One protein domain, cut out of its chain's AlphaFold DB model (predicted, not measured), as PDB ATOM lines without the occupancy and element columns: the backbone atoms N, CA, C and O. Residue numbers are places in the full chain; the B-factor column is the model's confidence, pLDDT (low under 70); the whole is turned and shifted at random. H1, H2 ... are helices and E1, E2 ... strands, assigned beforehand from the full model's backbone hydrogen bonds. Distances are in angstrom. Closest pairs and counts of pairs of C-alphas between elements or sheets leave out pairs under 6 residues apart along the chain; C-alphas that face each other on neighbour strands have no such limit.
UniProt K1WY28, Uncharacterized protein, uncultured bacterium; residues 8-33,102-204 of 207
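AT A GLANCE: This is residues 8 to 33 and 102 to 204 of the 207 residues of an uncharacterized protein of uncultured bacterium (UniProt K1WY28). A twisted sheet of three strands has H2 and H5 packed over one face, while H1 and H4 run side by side at one end and residues 198 to 204, mostly H6, stick out at the other. The 129 printed residues have six named helices and three strands, in the order E1 H1 H2 H3 H4 H5 E2 E3 H6: class mixed, helices and strands, in two layers, helices on one face of a sheet. The sheet's order is E1 - E3 - E2, antiparallel. The whole is only just compact, close to loose, with a radius of gyration of the C-alphas of 16.4 A and spans of 52 by 29 by 28 A.

HOW THE PARTS SIT: E1, residues 8 to 11, is antiparallel to E3, residues 185 to 193, with N 9 and O 188 at 2.9 A. H1, residues 14 to 24, touches H2, residues 104 to 122, about perpendicular at 76 degrees; the closest C-alphas, of Ala 17 and Gly 106, are 3.9 A apart, and H2 touches H1 with residues 104 to 110 alone. H3, residues 132 to 136, touches H2 at residues 109 to 113 alone, the closest C-alphas being those of Ile 112 and Ile 135, 6.9 A. H4, residues 148 to 157, touches H1 at a shallow tilt of 13 degrees, opposite ways; the closest C-alphas, of Ile 20 and Ile 154, are 6.2 A apart. H5, residues 159 to 169, is on the sheet at a height of 9.3 A, on the same face as H2, whose height is 9.8 A. E2, residues 175 to 182, forms a hairpin with E3, with N 180 and O 187 at 2.8 A. H6, residues 194 to 202, only grazes the sheet. In all six helices every O i to N i+4 pair is within hydrogen-bond range.

IN THESE COORDINATES: E1 begins at C-alpha 8 (-4.425, 40.866, 5.133). H2 is 26.6 A long, E3 25.1 A and E2 21.9 A. H6 ends at C-alpha 202 (-2.713, 58.196, -16.085).

THE WHOLE: The C-alphas of Gln 26 and His 203, the two farthest apart, are 53.3 A apart. Residues 34 to 101 are not printed, and C-alphas 33 and 102 are 15.8 A apart. The link H3 to H4 is long. Mean pLDDT of the printed part is 73.6; residues under 70 include 122 to 138 and 193 to 204.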
ATOM      1  N   ARG A   8      -3.006  41.140   4.895       88.25
ATOM      2  CA  ARG A   8      -4.425  40.866   5.133       88.25
ATOM      3  C   ARG A   8      -4.742  40.906   6.621       88.25
ATOM      4  O   ARG A   8      -3.992  40.330   7.407       88.25
ATOM      5  N   LEU A   9      -5.865  41.519   6.963       88.94
ATOM      6  CA  LEU A   9      -6.557  41.343   8.234       88.94
ATOM      7  C   LEU A   9      -7.823  40.535   7.960       88.94
ATOM      8  O   LEU A   9      -8.572  40.856   7.039       88.94
ATOM      9  N   ILE A  10      -8.039  39.479   8.737       86.00
ATOM     10  CA  ILE A  10      -9.239  38.647   8.657       86.00
ATOM     11  C   ILE A  10      -9.999  38.852   9.957       86.00
ATOM     12  O   ILE A  10      -9.451  38.622  11.033       86.00
ATOM     13  N   ILE A  11     -11.242  39.296   9.840       85.56
ATOM     14  CA  ILE A  11     -12.151  39.534  10.955       85.56
ATOM     15  C   ILE A  11     -13.237  38.465  10.869       85.56
ATOM     16  O   ILE A  11     -13.845  38.309   9.808       85.56
ATOM     17  N   ASP A  12     -13.480  37.756  11.975       83.75
ATOM     18  CA  ASP A  12     -14.691  36.951  12.176       83.75
ATOM     19  C   ASP A  12     -15.745  37.833  12.872       83.75
ATOM     20  O   ASP A  12     -15.694  38.036  14.089       83.75
ATOM     21  N   PRO A  13     -16.689  38.415  12.116       80.44
ATOM     22  CA  PRO A  13     -17.673  39.341  12.655       80.44
ATOM     23  C   PRO A  13     -18.862  38.656  13.333       80.44
ATOM     24  O   PRO A  13     -19.720  39.373  13.840       80.44
ATOM     25  N   ILE A  14     -18.991  37.321  13.325       75.81
ATOM     26  CA  ILE A  14     -20.279  36.661  13.612       75.81
ATOM     27  C   ILE A  14     -20.799  37.013  15.008       75.81
ATOM     28  O   ILE A  14     -21.947  37.432  15.154       75.81
ATOM     29  N   GLN A  15     -19.967  36.875  16.041       72.81
ATOM     30  CA  GLN A  15     -20.392  37.128  17.425       72.81
ATOM     31  C   GLN A  15     -20.767  38.597  17.650       72.81
ATOM     32  O   GLN A  15     -21.750  38.912  18.327       72.81
ATOM     33  N   ILE A  16     -20.014  39.497  17.023       81.06
ATOM     34  CA  ILE A  16     -20.239  40.939  17.082       81.06
ATOM     35  C   ILE A  16     -21.541  41.281  16.350       81.06
ATOM     36  O   ILE A  16     -22.384  41.996  16.887       81.06
ATOM     37  N   ALA A  17     -21.769  40.693  15.176       78.75
ATOM     38  CA  ALA A  17     -22.976  40.878  14.385       78.75
ATOM     39  C   ALA A  17     -24.232  40.418  15.138       78.75
ATOM     40  O   ALA A  17     -25.210  41.162  15.176       78.75
ATOM     41  N   VAL A  18     -24.200  39.247  15.789       74.50
ATOM     42  CA  VAL A  18     -25.310  38.773  16.640       74.50
ATOM     43  C   VAL A  18     -25.591  39.769  17.762       74.50
ATOM     44  O   VAL A  18     -26.741  40.141  17.987       74.50
ATOM     45  N   THR A  19     -24.545  40.238  18.441       75.19
ATOM     46  CA  THR A  19     -24.680  41.180  19.561       75.19
ATOM     47  C   THR A  19     -25.310  42.498  19.109       75.19
ATOM     48  O   THR A  19     -26.211  43.017  19.769       75.19
ATOM     49  N   ILE A  20     -24.892  43.012  17.950       79.06
ATOM     50  CA  ILE A  20     -25.476  44.209  17.339       79.06
ATOM     51  C   ILE A  20     -26.954  43.983  17.030       79.06
ATOM     52  O   ILE A  20     -27.781  44.830  17.368       79.06
ATOM     53  N   GLU A  21     -27.313  42.843  16.436       75.94
ATOM     54  CA  GLU A  21     -28.712  42.560  16.120       75.94
ATOM     55  C   GLU A  21     -29.593  42.449  17.363       75.94
ATOM     56  O   GLU A  21     -30.676  43.029  17.374       75.94
ATOM     57  N   MET A  22     -29.114  41.791  18.421       76.62
ATOM     58  CA  MET A  22     -29.830  41.690  19.696       76.62
ATOM     59  C   MET A  22     -30.074  43.063  20.331       76.62
ATOM     60  O   MET A  22     -31.174  43.350  20.797       76.62
ATOM     61  N   VAL A  23     -29.067  43.942  20.329       78.88
ATOM     62  CA  VAL A  23     -29.206  45.307  20.869       78.88
ATOM     63  C   VAL A  23     -30.177  46.138  20.037       78.88
ATOM     64  O   VAL A  23     -30.920  46.967  20.569       78.88
ATOM     65  N   MET A  24     -30.182  45.919  18.726       73.44
ATOM     66  CA  MET A  24     -31.001  46.679  17.798       73.44
ATOM     67  C   MET A  24     -32.410  46.116  17.615       73.44
ATOM     68  O   MET A  24     -33.248  46.841  17.090       73.44
ATOM     69  N   GLU A  25     -32.702  44.882  18.035       75.12
ATOM     70  CA  GLU A  25     -33.932  44.143  17.707       75.12
ATOM     71  C   GLU A  25     -35.208  44.977  17.902       75.12
ATOM     72  O   GLU A  25     -36.057  45.054  17.013       75.12
ATOM     73  N   GLN A  26     -35.304  45.677  19.033       71.25
ATOM     74  CA  GLN A  26     -36.455  46.518  19.376       71.25
ATOM     75  C   GLN A  26     -36.537  47.841  18.593       71.25
ATOM     76  O   GLN A  26     -37.610  48.430  18.492       71.25
ATOM     77  N   TYR A  27     -35.421  48.303  18.029       70.38
ATOM     78  CA  TYR A  27     -35.307  49.557  17.275       70.38
ATOM     79  C   TYR A  27     -35.324  49.343  15.764       70.38
ATOM     80  O   TYR A  27     -35.546  50.282  14.992       70.38
ATOM     81  N   MET A  28     -35.058  48.114  15.325       66.00
ATOM     82  CA  MET A  28     -34.966  47.784  13.919       66.00
ATOM     83  C   MET A  28     -36.283  48.044  13.218       66.00
ATOM     84  O   MET A  28     -37.372  47.743  13.719       66.00
ATOM     85  N   ARG A  29     -36.174  48.543  11.989       60.72
ATOM     86  CA  ARG A  29     -37.326  48.585  11.103       60.72
ATOM     87  C   ARG A  29     -37.880  47.172  10.995       60.72
ATOM     88  O   ARG A  29     -37.166  46.239  10.617       60.72
ATOM     89  N   LYS A  30     -39.172  47.009  11.292       55.38
ATOM     90  CA  LYS A  30     -39.920  45.832  10.847       55.38
ATOM     91  C   LYS A  30     -39.971  45.902   9.328       55.38
ATOM     92  O   LYS A  30     -40.920  46.420   8.744       55.38
ATOM     93  N   ILE A  31     -38.904  45.449   8.680       44.25
ATOM     94  CA  ILE A  31     -38.878  45.244   7.243       44.25
ATOM     95  C   ILE A  31     -39.875  44.116   7.008       44.25
ATOM     96  O   ILE A  31     -39.575  42.943   7.215       44.25
ATOM     97  N   GLN A  32     -41.101  44.478   6.630       37.09
ATOM     98  CA  GLN A  32     -41.963  43.550   5.922       37.09
ATOM     99  C   GLN A  32     -41.244  43.278   4.609       37.09
ATOM    100  O   GLN A  32     -41.298  44.091   3.686       37.09
ATOM    101  N   TYR A  33     -40.492  42.180   4.552       35.28
ATOM    102  CA  TYR A  33     -39.935  41.705   3.299       35.28
ATOM    103  C   TYR A  33     -41.119  41.533   2.346       35.28
ATOM    104  O   TYR A  33     -41.948  40.640   2.530       35.28
ATOM    105  N   MET A 102     -28.549  33.883   9.855       50.72
ATOM    106  CA  MET A 102     -27.348  34.724   9.827       50.72
ATOM    107  C   MET A 102     -27.704  36.139  10.309       50.72
ATOM    108  O   MET A 102     -28.739  36.657   9.874       50.72
ATOM    109  N   PRO A 103     -26.856  36.794  11.123       66.56
ATOM    110  CA  PRO A 103     -27.089  38.162  11.573       66.56
ATOM    111  C   PRO A 103     -26.771  39.173  10.455       66.56
ATOM    112  O   PRO A 103     -25.834  39.965  10.544       66.56
ATOM    113  N   ILE A 104     -27.509  39.106   9.342       69.88
ATOM    114  CA  ILE A 104     -27.230  39.830   8.090       69.88
ATOM    115  C   ILE A 104     -27.161  41.348   8.307       69.88
ATOM    116  O   ILE A 104     -26.341  42.022   7.682       69.88
ATOM    117  N   ARG A 105     -28.002  41.906   9.183       72.12
ATOM    118  CA  ARG A 105     -28.009  43.346   9.477       72.12
ATOM    119  C   ARG A 105     -26.779  43.711  10.291       72.12
ATOM    120  O   ARG A 105     -26.102  44.665   9.931       72.12
ATOM    121  N   GLY A 106     -26.450  42.915  11.308       76.00
ATOM    122  CA  GLY A 106     -25.223  43.081  12.093       76.00
ATOM    123  C   GLY A 106     -23.963  43.001  11.225       76.00
ATOM    124  O   GLY A 106     -23.080  43.847  11.323       76.00
ATOM    125  N   MET A 107     -23.921  42.050  10.290       77.62
ATOM    126  CA  MET A 107     -22.841  41.903   9.309       77.62
ATOM    127  C   MET A 107     -22.711  43.135   8.414       77.62
ATOM    128  O   MET A 107     -21.618  43.668   8.226       77.62
ATOM    129  N   ARG A 108     -23.837  43.611   7.870       76.38
ATOM    130  CA  ARG A 108     -23.857  44.783   6.993       76.38
ATOM    131  C   ARG A 108     -23.421  46.047   7.729       76.38
ATOM    132  O   ARG A 108     -22.702  46.868   7.171       76.38
ATOM    133  N   ILE A 109     -23.822  46.171   8.986       80.56
ATOM    134  CA  ILE A 109     -23.403  47.233   9.898       80.56
ATOM    135  C   ILE A 109     -21.882  47.251  10.058       80.56
ATOM    136  O   ILE A 109     -21.266  48.301   9.881       80.56
ATOM    137  N   ILE A 110     -21.275  46.098  10.338       85.69
ATOM    138  CA  ILE A 110     -19.822  45.982  10.501       85.69
ATOM    139  C   ILE A 110     -19.100  46.354   9.199       85.69
ATOM    140  O   ILE A 110     -18.142  47.121   9.236       85.69
ATOM    141  N   GLN A 111     -19.587  45.882   8.048       83.38
ATOM    142  CA  GLN A 111     -19.017  46.228   6.740       83.38
ATOM    143  C   GLN A 111     -19.020  47.735   6.477       83.38
ATOM    144  O   GLN A 111     -17.996  48.288   6.088       83.38
ATOM    145  N   ILE A 112     -20.159  48.404   6.691       81.94
ATOM    146  CA  ILE A 112     -20.258  49.848   6.448       81.94
ATOM    147  C   ILE A 112     -19.364  50.611   7.433       81.94
ATOM    148  O   ILE A 112     -18.747  51.614   7.072       81.94
ATOM    149  N   TYR A 113     -19.264  50.132   8.674       87.31
ATOM    150  CA  TYR A 113     -18.380  50.721   9.671       87.31
ATOM    151  C   TYR A 113     -16.905  50.635   9.264       87.31
ATOM    152  O   TYR A 113     -16.188  51.633   9.335       87.31
ATOM    153  N   ILE A 114     -16.460  49.473   8.788       87.94
ATOM    154  CA  ILE A 114     -15.099  49.282   8.282       87.94
ATOM    155  C   ILE A 114     -14.865  50.145   7.039       87.94
ATOM    156  O   ILE A 114     -13.868  50.862   6.994       87.94
ATOM    157  N   ASP A 115     -15.789  50.166   6.075       82.56
ATOM    158  CA  ASP A 115     -15.679  51.014   4.878       82.56
ATOM    159  C   ASP A 115     -15.533  52.499   5.248       82.56
ATOM    160  O   ASP A 115     -14.722  53.223   4.657       82.56
ATOM    161  N   LYS A 116     -16.259  52.951   6.278       83.06
ATOM    162  CA  LYS A 116     -16.091  54.283   6.865       83.06
ATOM    163  C   LYS A 116     -14.679  54.481   7.415       83.06
ATOM    164  O   LYS A 116     -14.042  55.468   7.055       83.06
ATOM    165  N   LEU A 117     -14.170  53.565   8.243       86.44
ATOM    166  CA  LEU A 117     -12.816  53.672   8.802       86.44
ATOM    167  C   LEU A 117     -11.744  53.720   7.707       86.44
ATOM    168  O   LEU A 117     -10.816  54.527   7.796       86.44
ATOM    169  N   LEU A 118     -11.886  52.901   6.661       83.31
ATOM    170  CA  LEU A 118     -10.979  52.904   5.516       83.31
ATOM    171  C   LEU A 118     -11.045  54.242   4.774       83.31
ATOM    172  O   LEU A 118     -10.001  54.805   4.462       83.31
ATOM    173  N   THR A 119     -12.244  54.780   4.543       78.69
ATOM    174  CA  THR A 119     -12.454  56.066   3.856       78.69
ATOM    175  C   THR A 119     -11.887  57.243   4.653       78.69
ATOM    176  O   THR A 119     -11.176  58.083   4.103       78.69
ATOM    177  N   GLU A 120     -12.139  57.292   5.964       79.00
ATOM    178  CA  GLU A 120     -11.616  58.337   6.858       79.00
ATOM    179  C   GLU A 120     -10.081  58.343   6.909       79.00
ATOM    180  O   GLU A 120      -9.468  59.401   7.071       79.00
ATOM    181  N   ASN A 121      -9.450  57.177   6.732       76.50
ATOM    182  CA  ASN A 121      -7.995  57.039   6.762       76.50
ATOM    183  C   ASN A 121      -7.329  57.080   5.375       76.50
ATOM    184  O   ASN A 121      -6.132  57.370   5.304       76.50
ATOM    185  N   SER A 122      -8.070  56.860   4.283       67.38
ATOM    186  CA  SER A 122      -7.566  56.929   2.902       67.38
ATOM    187  C   SER A 122      -7.734  58.307   2.251       67.38
ATOM    188  O   SER A 122      -7.033  58.628   1.288       67.38
ATOM    189  N   ALA A 123      -8.631  59.152   2.770       56.81
ATOM    190  CA  ALA A 123      -8.937  60.456   2.195       56.81
ATOM    191  C   ALA A 123      -7.760  61.448   2.312       56.81
ATOM    192  O   ALA A 123      -7.541  62.091   3.341       56.81
ATOM    193  N   TRP A 124      -7.025  61.624   1.209       53.91
ATOM    194  CA  TRP A 124      -6.123  62.764   0.980       53.91
ATOM    195  C   TRP A 124      -6.893  64.082   0.839       53.91
ATOM    196  O   TRP A 124      -6.402  65.143   1.214       53.91
ATOM    197  N   ASN A 125      -8.137  63.984   0.369       42.75
ATOM    198  CA  ASN A 125      -9.073  65.084   0.221       42.75
ATOM    199  C   ASN A 125     -10.296  64.729   1.059       42.75
ATOM    200  O   ASN A 125     -10.925  63.714   0.773       42.75
ATOM    201  N   GLY A 126     -10.596  65.516   2.094       46.31
ATOM    202  CA  GLY A 126     -11.646  65.267   3.090       46.31
ATOM    203  C   GLY A 126     -13.075  65.242   2.538       46.31
ATOM    204  O   GLY A 126     -13.905  66.051   2.944       46.31
ATOM    205  N   CYS A 127     -13.375  64.317   1.623       46.25
ATOM    206  CA  CYS A 127     -14.738  63.917   1.317       46.25
ATOM    207  C   CYS A 127     -15.359  63.448   2.627       46.25
ATOM    208  O   CYS A 127     -14.845  62.529   3.265       46.25
ATOM    209  N   GLY A 128     -16.406  64.151   3.059       52.25
ATOM    210  CA  GLY A 128     -17.062  63.887   4.327       52.25
ATOM    211  C   GLY A 128     -17.441  62.416   4.411       52.25
ATOM    212  O   GLY A 128     -18.198  61.924   3.574       52.25
ATOM    213  N   SER A 129     -16.900  61.720   5.409       57.78
ATOM    214  CA  SER A 129     -17.394  60.395   5.749       57.78
ATOM    215  C   SER A 129     -18.889  60.512   6.043       57.78
ATOM    216  O   SER A 129     -19.283  61.450   6.748       57.78
ATOM    217  N   PRO A 130     -19.728  59.581   5.556       59.66
ATOM    218  CA  PRO A 130     -21.119  59.530   5.979       59.66
ATOM    219  C   PRO A 130     -21.178  59.526   7.511       59.66
ATOM    220  O   PRO A 130     -20.379  58.859   8.183       59.66
ATOM    221  N   THR A 131     -22.080  60.335   8.068       65.25
ATOM    222  CA  THR A 131     -22.262  60.394   9.519       65.25
ATOM    223  C   THR A 131     -22.790  59.051  10.009       65.25
ATOM    224  O   THR A 131     -23.478  58.338   9.279       65.25
ATOM    225  N   LEU A 132     -22.503  58.707  11.267       61.62
ATOM    226  CA  LEU A 132     -23.020  57.483  11.887       61.62
ATOM    227  C   LEU A 132     -24.545  57.375  11.691       61.62
ATOM    228  O   LEU A 132     -25.042  56.350  11.247       61.62
ATOM    229  N   GLN A 133     -25.289  58.468  11.871       62.34
ATOM    230  CA  GLN A 133     -26.740  58.512  11.644       62.34
ATOM    231  C   GLN A 133     -27.157  58.124  10.212       62.34
ATOM    232  O   GLN A 133     -28.177  57.463  10.041       62.34
ATOM    233  N   MET A 134     -26.375  58.491   9.188       62.09
ATOM    234  CA  MET A 134     -26.636  58.078   7.803       62.09
ATOM    235  C   MET A 134     -26.360  56.588   7.580       62.09
ATOM    236  O   MET A 134     -27.065  55.957   6.802       62.09
ATOM    237  N   ILE A 135     -25.372  56.025   8.278       63.62
ATOM    238  CA  ILE A 135     -24.988  54.611   8.168       63.62
ATOM    239  C   ILE A 135     -26.032  53.702   8.817       63.62
ATOM    240  O   ILE A 135     -26.448  52.702   8.237       63.62
ATOM    241  N   TRP A 136     -26.478  54.046  10.025       67.00
ATOM    242  CA  TRP A 136     -27.393  53.188  10.779       67.00
ATOM    243  C   TRP A 136     -28.868  53.456  10.468       67.00
ATOM    244  O   TRP A 136     -29.711  52.589  10.708       67.00
ATOM    245  N   GLY A 137     -29.186  54.638   9.928       62.50
ATOM    246  CA  GLY A 137     -30.548  55.041   9.574       62.50
ATOM    247  C   GLY A 137     -31.217  54.104   8.564       62.50
ATOM    248  O   GLY A 137     -32.440  54.035   8.514       62.50
ATOM    249  N   GLU A 138     -30.448  53.320   7.806       65.50
ATOM    250  CA  GLU A 138     -30.992  52.282   6.920       65.50
ATOM    251  C   GLU A 138     -31.600  51.087   7.684       65.50
ATOM    252  O   GLU A 138     -32.500  50.418   7.169       65.50
ATOM    253  N   PHE A 139     -31.153  50.831   8.920       70.19
ATOM    254  CA  PHE A 139     -31.529  49.651   9.715       70.19
ATOM    255  C   PHE A 139     -32.503  49.964  10.858       70.19
ATOM    256  O   PHE A 139     -33.271  49.094  11.279       70.19
ATOM    257  N   ILE A 140     -32.486  51.199  11.357       69.31
ATOM    258  CA  ILE A 140     -33.300  51.657  12.490       69.31
ATOM    259  C   ILE A 140     -34.659  52.180  11.979       69.31
ATOM    260  O   ILE A 140     -34.774  52.665  10.856       69.31
ATOM    261  N   SER A 141     -35.735  52.052  12.758       68.62
ATOM    262  CA  SER A 141     -37.017  52.695  12.419       68.62
ATOM    263  C   SER A 141     -36.901  54.217  12.550       68.62
ATOM    264  O   SER A 141     -36.252  54.707  13.467       68.62
ATOM    265  N   GLN A 142     -37.582  54.979  11.687       71.12
ATOM    266  CA  GLN A 142     -37.531  56.454  11.696       71.12
ATOM    267  C   GLN A 142     -37.827  57.080  13.068       71.12
ATOM    268  O   GLN A 142     -37.218  58.082  13.434       71.12
ATOM    269  N   GLU A 143     -38.715  56.465  13.848       72.56
ATOM    270  CA  GLU A 143     -39.067  56.889  15.210       72.56
ATOM    271  C   GLU A 143     -37.902  56.817  16.218       72.56
ATOM    272  O   GLU A 143     -37.924  57.538  17.212       72.56
ATOM    273  N   TYR A 144     -36.855  56.034  15.935       72.31
ATOM    274  CA  TYR A 144     -35.665  55.882  16.786       72.31
ATOM    275  C   TYR A 144     -34.405  56.539  16.201       72.31
ATOM    276  O   TYR A 144     -33.314  56.382  16.748       72.31
ATOM    277  N   TYR A 145     -34.517  57.311  15.112       68.38
ATOM    278  CA  TYR A 145     -33.361  57.964  14.474       68.38
ATOM    279  C   TYR A 145     -32.586  58.895  15.410       68.38
ATOM    280  O   TYR A 145     -31.380  59.058  15.240       68.38
ATOM    281  N   TYR A 146     -33.255  59.487  16.398       67.31
ATOM    282  CA  TYR A 146     -32.647  60.426  17.345       67.31
ATOM    283  C   TYR A 146     -32.278  59.784  18.689       67.31
ATOM    284  O   TYR A 146     -31.858  60.483  19.610       67.31
ATOM    285  N   THR A 147     -32.415  58.464  18.828       75.56
ATOM    286  CA  THR A 147     -32.089  57.756  20.069       75.56
ATOM    287  C   THR A 147     -30.574  57.544  20.178       75.56
ATOM    288  O   THR A 147     -30.068  56.477  19.839       75.56
ATOM    289  N   MET A 148     -29.854  58.568  20.664       72.69
ATOM    290  CA  MET A 148     -28.389  58.576  20.881       72.69
ATOM    291  C   MET A 148     -27.866  57.292  21.547       72.69
ATOM    292  O   MET A 148     -26.871  56.727  21.104       72.69
ATOM    293  N   GLU A 149     -28.588  56.782  22.546       79.31
ATOM    294  CA  GLU A 149     -28.198  55.609  23.335       79.31
ATOM    295  C   GLU A 149     -27.955  54.344  22.486       79.31
ATOM    296  O   GLU A 149     -27.070  53.546  22.787       79.31
ATOM    297  N   VAL A 150     -28.719  54.147  21.405       75.81
ATOM    298  CA  VAL A 150     -28.567  52.974  20.524       75.81
ATOM    299  C   VAL A 150     -27.265  53.062  19.736       75.81
ATOM    300  O   VAL A 150     -26.555  52.069  19.592       75.81
ATOM    301  N   TYR A 151     -26.934  54.260  19.267       76.19
ATOM    302  CA  TYR A 151     -25.714  54.516  18.514       76.19
ATOM    303  C   TYR A 151     -24.468  54.309  19.368       76.19
ATOM    304  O   TYR A 151     -23.543  53.630  18.932       76.19
ATOM    305  N   GLU A 152     -24.474  54.829  20.597       82.81
ATOM    306  CA  GLU A 152     -23.368  54.666  21.547       82.81
ATOM    307  C   GLU A 152     -23.142  53.192  21.901       82.81
ATOM    308  O   GLU A 152     -22.003  52.728  21.954       82.81
ATOM    309  N   LYS A 153     -24.223  52.418  22.074       83.62
ATOM    310  CA  LYS A 153     -24.136  50.972  22.321       83.62
ATOM    311  C   LYS A 153     -23.524  50.220  21.142       83.62
ATOM    312  O   LYS A 153     -22.645  49.389  21.349       83.62
ATOM    313  N   ILE A 154     -23.955  50.515  19.914       83.12
ATOM    314  CA  ILE A 154     -23.390  49.895  18.705       83.12
ATOM    315  C   ILE A 154     -21.915  50.279  18.545       83.12
ATOM    316  O   ILE A 154     -21.085  49.413  18.285       83.12
ATOM    317  N   GLU A 155     -21.564  51.552  18.742       84.56
ATOM    318  CA  GLU A 155     -20.174  52.011  18.658       84.56
ATOM    319  C   GLU A 155     -19.286  51.337  19.716       84.56
ATOM    320  O   GLU A 155     -18.171  50.911  19.409       84.56
ATOM    321  N   SER A 156     -19.800  51.149  20.935       88.06
ATOM    322  CA  SER A 156     -19.100  50.402  21.981       88.06
ATOM    323  C   SER A 156     -18.842  48.948  21.576       88.06
ATOM    324  O   SER A 156     -17.752  48.446  21.830       88.06
ATOM    325  N   ILE A 157     -19.801  48.277  20.930       89.62
ATOM    326  CA  ILE A 157     -19.638  46.892  20.449       89.62
ATOM    327  C   ILE A 157     -18.595  46.808  19.322       89.62
ATOM    328  O   ILE A 157     -17.860  45.831  19.220       89.62
ATOM    329  N   LEU A 158     -18.503  47.842  18.485       90.56
ATOM    330  CA  LEU A 158     -17.575  47.906  17.352       90.56
ATOM    331  C   LEU A 158     -16.165  48.386  17.730       90.56
ATOM    332  O   LEU A 158     -15.306  48.495  16.854       90.56
ATOM    333  N   THR A 159     -15.909  48.690  19.005       91.12
ATOM    334  CA  THR A 159     -14.636  49.279  19.450       91.12
ATOM    335  C   THR A 159     -13.444  48.359  19.189       91.12
ATOM    336  O   THR A 159     -12.415  48.837  18.717       91.12
ATOM    337  N   ASP A 160     -13.587  47.054  19.403       89.06
ATOM    338  CA  ASP A 160     -12.492  46.106  19.163       89.06
ATOM    339  C   ASP A 160     -12.161  46.015  17.665       89.06
ATOM    340  O   ASP A 160     -11.005  46.159  17.273       89.06
ATOM    341  N   ILE A 161     -13.192  45.940  16.809       91.44
ATOM    342  CA  ILE A 161     -13.028  46.016  15.347       91.44
ATOM    343  C   ILE A 161     -12.323  47.315  14.960       91.44
ATOM    344  O   ILE A 161     -11.417  47.309  14.133       91.44
ATOM    345  N   ARG A 162     -12.721  48.447  15.550       92.00
ATOM    346  CA  ARG A 162     -12.094  49.741  15.270       92.00
ATOM    347  C   ARG A 162     -10.598  49.709  15.565       92.00
ATOM    348  O   ARG A 162      -9.831  50.216  14.751       92.00
ATOM    349  N   ILE A 163     -10.200  49.169  16.713       92.06
ATOM    350  CA  ILE A 163      -8.793  49.094  17.117       92.06
ATOM    351  C   ILE A 163      -8.019  48.226  16.121       92.06
ATOM    352  O   ILE A 163      -7.063  48.719  15.524       92.06
ATOM    353  N   ASP A 164      -8.494  47.008  15.850       92.38
ATOM    354  CA  ASP A 164      -7.829  46.066  14.942       92.38
ATOM    355  C   ASP A 164      -7.661  46.639  13.529       92.38
ATOM    356  O   ASP A 164      -6.600  46.529  12.906       92.38
ATOM    357  N   VAL A 165      -8.704  47.296  13.019       91.31
ATOM    358  CA  VAL A 165      -8.705  47.906  11.687       91.31
ATOM    359  C   VAL A 165      -7.737  49.083  11.619       91.31
ATOM    360  O   VAL A 165      -6.970  49.185  10.661       91.31
ATOM    361  N   LEU A 166      -7.738  49.971  12.616       91.00
ATOM    362  CA  LEU A 166      -6.840  51.129  12.635       91.00
ATOM    363  C   LEU A 166      -5.375  50.720  12.814       91.00
ATOM    364  O   LEU A 166      -4.503  51.295  12.157       91.00
ATOM    365  N   ASP A 167      -5.103  49.714  13.644       91.69
ATOM    366  CA  ASP A 167      -3.759  49.164  13.821       91.69
ATOM    367  C   ASP A 167      -3.255  48.499  12.534       91.69
ATOM    368  O   ASP A 167      -2.084  48.656  12.172       91.69
ATOM    369  N   PHE A 168      -4.140  47.821  11.794       90.88
ATOM    370  CA  PHE A 168      -3.815  47.228  10.499       90.88
ATOM    371  C   PHE A 168      -3.528  48.270   9.410       90.88
ATOM    372  O   PHE A 168      -2.490  48.182   8.753       90.88
ATOM    373  N   ILE A 169      -4.414  49.261   9.230       86.69
ATOM    374  CA  ILE A 169      -4.232  50.356   8.256       86.69
ATOM    375  C   ILE A 169      -2.955  51.146   8.582       86.69
ATOM    376  O   ILE A 169      -2.213  51.582   7.696       86.69
ATOM    377  N   GLY A 170      -2.691  51.340   9.876       85.00
ATOM    378  CA  GLY A 170      -1.567  52.112  10.370       85.00
ATOM    379  C   GLY A 170      -1.647  53.589   9.974       85.00
ATOM    380  O   GLY A 170      -2.709  54.163   9.751       85.00
ATOM    381  N   ARG A 171      -0.485  54.248   9.909       82.06
ATOM    382  CA  ARG A 171      -0.385  55.696   9.626       82.06
ATOM    383  C   ARG A 171      -0.007  56.018   8.181       82.06
ATOM    384  O   ARG A 171       0.050  57.192   7.812       82.06
ATOM    385  N   ASN A 172       0.317  55.005   7.378       76.81
ATOM    386  CA  ASN A 172       0.802  55.214   6.021       76.81
ATOM    387  C   ASN A 172      -0.366  55.376   5.042       76.81
ATOM    388  O   ASN A 172      -0.832  54.410   4.445       76.81
ATOM    389  N   LYS A 173      -0.781  56.626   4.835       72.38
ATOM    390  CA  LYS A 173      -1.888  57.001   3.940       72.38
ATOM    391  C   LYS A 173      -1.643  56.708   2.458       72.38
ATOM    392  O   LYS A 173      -2.551  56.858   1.645       72.38
ATOM    393  N   TRP A 174      -0.416  56.347   2.087       72.50
ATOM    394  CA  TRP A 174      -0.096  55.978   0.713       72.50
ATOM    395  C   TRP A 174      -0.511  54.549   0.388       72.50
ATOM    396  O   TRP A 174      -0.584  54.211  -0.783       72.50
ATOM    397  N   LEU A 175      -0.785  53.706   1.382       75.19
ATOM    398  CA  LEU A 175      -1.209  52.333   1.140       75.19
ATOM    399  C   LEU A 175      -2.709  52.301   0.873       75.19
ATOM    400  O   LEU A 175      -3.507  52.853   1.633       75.19
ATOM    401  N   MET A 176      -3.090  51.646  -0.218       76.44
ATOM    402  CA  MET A 176      -4.495  51.404  -0.513       76.44
ATOM    403  C   MET A 176      -4.988  50.220   0.316       76.44
ATOM    404  O   MET A 176      -4.296  49.209   0.444       76.44
ATOM    405  N   ASN A 177      -6.187  50.355   0.876       80.56
ATOM    406  CA  ASN A 177      -6.838  49.313   1.655       80.56
ATOM    407  C   ASN A 177      -8.220  49.037   1.070       80.56
ATOM    408  O   ASN A 177      -8.953  49.976   0.753       80.56
ATOM    409  N   PHE A 178      -8.575  47.764   0.950       80.25
ATOM    410  CA  PHE A 178      -9.852  47.329   0.400       80.25
ATOM    411  C   PHE A 178     -10.518  46.336   1.331       80.25
ATOM    412  O   PHE A 178      -9.868  45.434   1.855       80.25
ATOM    413  N   GLN A 179     -11.827  46.477   1.489       80.75
ATOM    414  CA  GLN A 179     -12.650  45.470   2.129       80.75
ATOM    415  C   GLN A 179     -13.166  44.478   1.083       80.75
ATOM    416  O   GLN A 179     -13.603  44.853  -0.004       80.75
ATOM    417  N   SER A 180     -13.178  43.205   1.448       76.44
ATOM    418  CA  SER A 180     -13.901  42.150   0.752       76.44
ATOM    419  C   SER A 180     -14.524  41.196   1.767       76.44
ATOM    420  O   SER A 180     -14.179  41.204   2.948       76.44
ATOM    421  N   THR A 181     -15.452  40.362   1.317       68.31
ATOM    422  CA  THR A 181     -16.027  39.296   2.140       68.31
ATOM    423  C   THR A 181     -15.784  37.942   1.518       68.31
ATOM    424  O   THR A 181     -15.983  37.769   0.314       68.31
ATOM    425  N   ARG A 182     -15.406  36.969   2.347       58.41
ATOM    426  CA  ARG A 182     -15.217  35.580   1.926       58.41
ATOM    427  C   ARG A 182     -15.928  34.654   2.905       58.41
ATOM    428  O   ARG A 182     -15.439  34.395   3.997       58.41
ATOM    429  N   GLY A 183     -17.084  34.132   2.499       63.94
ATOM    430  CA  GLY A 183     -17.954  33.405   3.422       63.94
ATOM    431  C   GLY A 183     -18.482  34.351   4.502       63.94
ATOM    432  O   GLY A 183     -19.085  35.369   4.174       63.94
ATOM    433  N   CYS A 184     -18.238  34.023   5.770       63.91
ATOM    434  CA  CYS A 184     -18.601  34.875   6.905       63.91
ATOM    435  C   CYS A 184     -17.494  35.857   7.306       63.91
ATOM    436  O   CYS A 184     -17.751  36.739   8.117       63.91
ATOM    437  N   ASP A 185     -16.295  35.722   6.743       70.94
ATOM    438  CA  ASP A 185     -15.159  36.546   7.132       70.94
ATOM    439  C   ASP A 185     -15.191  37.878   6.382       70.94
ATOM    440  O   ASP A 185     -15.448  37.932   5.169       70.94
ATOM    441  N   ILE A 186     -14.869  38.955   7.096       78.81
ATOM    442  CA  ILE A 186     -14.548  40.244   6.486       78.81
ATOM    443  C   ILE A 186     -13.030  40.319   6.367       78.81
ATOM    444  O   ILE A 186     -12.305  40.199   7.352       78.81
ATOM    445  N   ILE A 187     -12.548  40.491   5.141       79.44
ATOM    446  CA  ILE A 187     -11.126  40.542   4.825       79.44
ATOM    447  C   ILE A 187     -10.781  41.964   4.413       79.44
ATOM    448  O   ILE A 187     -11.335  42.486   3.444       79.44
ATOM    449  N   ILE A 188      -9.826  42.563   5.114       85.00
ATOM    450  CA  ILE A 188      -9.223  43.834   4.725       85.00
ATOM    451  C   ILE A 188      -7.868  43.535   4.105       85.00
ATOM    452  O   ILE A 188      -6.998  42.925   4.727       85.00
ATOM    453  N   GLU A 189      -7.698  43.940   2.858       82.62
ATOM    454  CA  GLU A 189      -6.479  43.742   2.089       82.62
ATOM    455  C   GLU A 189      -5.746  45.070   1.938       82.62
ATOM    456  O   GLU A 189      -6.332  46.066   1.520       82.62
ATOM    457  N   GLN A 190      -4.451  45.070   2.245       81.88
ATOM    458  CA  GLN A 190      -3.570  46.207   2.013       81.88
ATOM    459  C   GLN A 190      -2.747  45.948   0.751       81.88
ATOM    460  O   GLN A 190      -2.044  44.935   0.652       81.88
ATOM    461  N   THR A 191      -2.787  46.868  -0.201       77.88
ATOM    462  CA  THR A 191      -2.097  46.737  -1.491       77.88
ATOM    463  C   THR A 191      -1.000  47.791  -1.656       77.88
ATOM    464  O   THR A 191      -0.564  48.418  -0.688       77.88
ATOM    465  N   ILE A 192      -0.527  47.950  -2.894       70.06
ATOM    466  CA  ILE A 192       0.550  48.861  -3.278       70.06
ATOM    467  C   ILE A 192       0.247  50.338  -2.983       70.06
ATOM    468  O   ILE A 192      -0.882  50.735  -2.685       70.06
ATOM    469  N   ASP A 193       1.296  51.151  -3.108       69.75
ATOM    470  CA  ASP A 193       1.243  52.603  -2.981       69.75
ATOM    471  C   ASP A 193       0.281  53.231  -4.007       69.75
ATOM    472  O   ASP A 193       0.385  52.998  -5.214       69.75
ATOM    473  N   TYR A 194      -0.627  54.074  -3.525       67.25
ATOM    474  CA  TYR A 194      -1.624  54.808  -4.298       67.25
ATOM    475  C   TYR A 194      -1.007  55.628  -5.443       67.25
ATOM    476  O   TYR A 194      -1.620  55.768  -6.499       67.25
ATOM    477  N   ARG A 195       0.225  56.131  -5.292       64.88
ATOM    478  CA  ARG A 195       0.911  56.883  -6.359       64.88
ATOM    479  C   ARG A 195       1.244  56.000  -7.550       64.88
ATOM    480  O   ARG A 195       1.158  56.459  -8.684       64.88
ATOM    481  N   ILE A 196       1.605  54.743  -7.294       65.75
ATOM    482  CA  ILE A 196       1.871  53.767  -8.352       65.75
ATOM    483  C   ILE A 196       0.561  53.497  -9.089       65.75
ATOM    484  O   ILE A 196       0.517  53.624 -10.305       65.75
ATOM    485  N   HIS A 197      -0.521  53.239  -8.353       63.91
ATOM    486  CA  HIS A 197      -1.854  53.054  -8.926       63.91
ATOM    487  C   HIS A 197      -2.290  54.240  -9.804       63.91
ATOM    488  O   HIS A 197      -2.696  54.052 -10.949       63.91
ATOM    489  N   GLN A 198      -2.190  55.469  -9.286       63.91
ATOM    490  CA  GLN A 198      -2.572  56.675 -10.021       63.91
ATOM    491  C   GLN A 198      -1.712  56.877 -11.276       63.91
ATOM    492  O   GLN A 198      -2.248  57.166 -12.343       63.91
ATOM    493  N   TRP A 199      -0.402  56.643 -11.184       66.56
ATOM    494  CA  TRP A 199       0.492  56.726 -12.335       66.56
ATOM    495  C   TRP A 199       0.126  55.717 -13.437       66.56
ATOM    496  O   TRP A 199       0.117  56.086 -14.611       66.56
ATOM    497  N   CYS A 200      -0.251  54.482 -13.077       64.38
ATOM    498  CA  CYS A 200      -0.694  53.458 -14.035       64.38
ATOM    499  C   CYS A 200      -1.963  53.872 -14.782       64.38
ATOM    500  O   CYS A 200      -2.037  53.713 -16.000       64.38
ATOM    501  N   LEU A 201      -2.938  54.434 -14.054       66.69
ATOM    502  CA  LEU A 201      -4.178  54.951 -14.637       66.69
ATOM    503  C   LEU A 201      -3.910  56.093 -15.621       66.69
ATOM    504  O   LEU A 201      -4.489  56.122 -16.701       66.69
ATOM    505  N   GLU A 202      -3.030  57.027 -15.258       69.88
ATOM    506  CA  GLU A 202      -2.713  58.196 -16.085       69.88
ATOM    507  C   GLU A 202      -1.917  57.838 -17.349       69.88
ATOM    508  O   GLU A 202      -2.017  58.537 -18.356       69.88
ATOM    509  N   HIS A 203      -1.147  56.747 -17.323       69.69
ATOM    510  CA  HIS A 203      -0.226  56.385 -18.404       69.69
ATOM    511  C   HIS A 203      -0.673  55.171 -19.234       69.69
ATOM    512  O   HIS A 203       0.105  54.707 -20.067       69.69
ATOM    513  N   ASN A 204      -1.907  54.669 -19.049       57.44
ATOM    514  CA  ASN A 204      -2.459  53.492 -19.747       57.44
ATOM    515  C   ASN A 204      -1.497  52.288 -19.775       57.44
ATOM    516  O   ASN A 204      -1.502  51.497 -20.720       57.44
TER     517      ASN A 204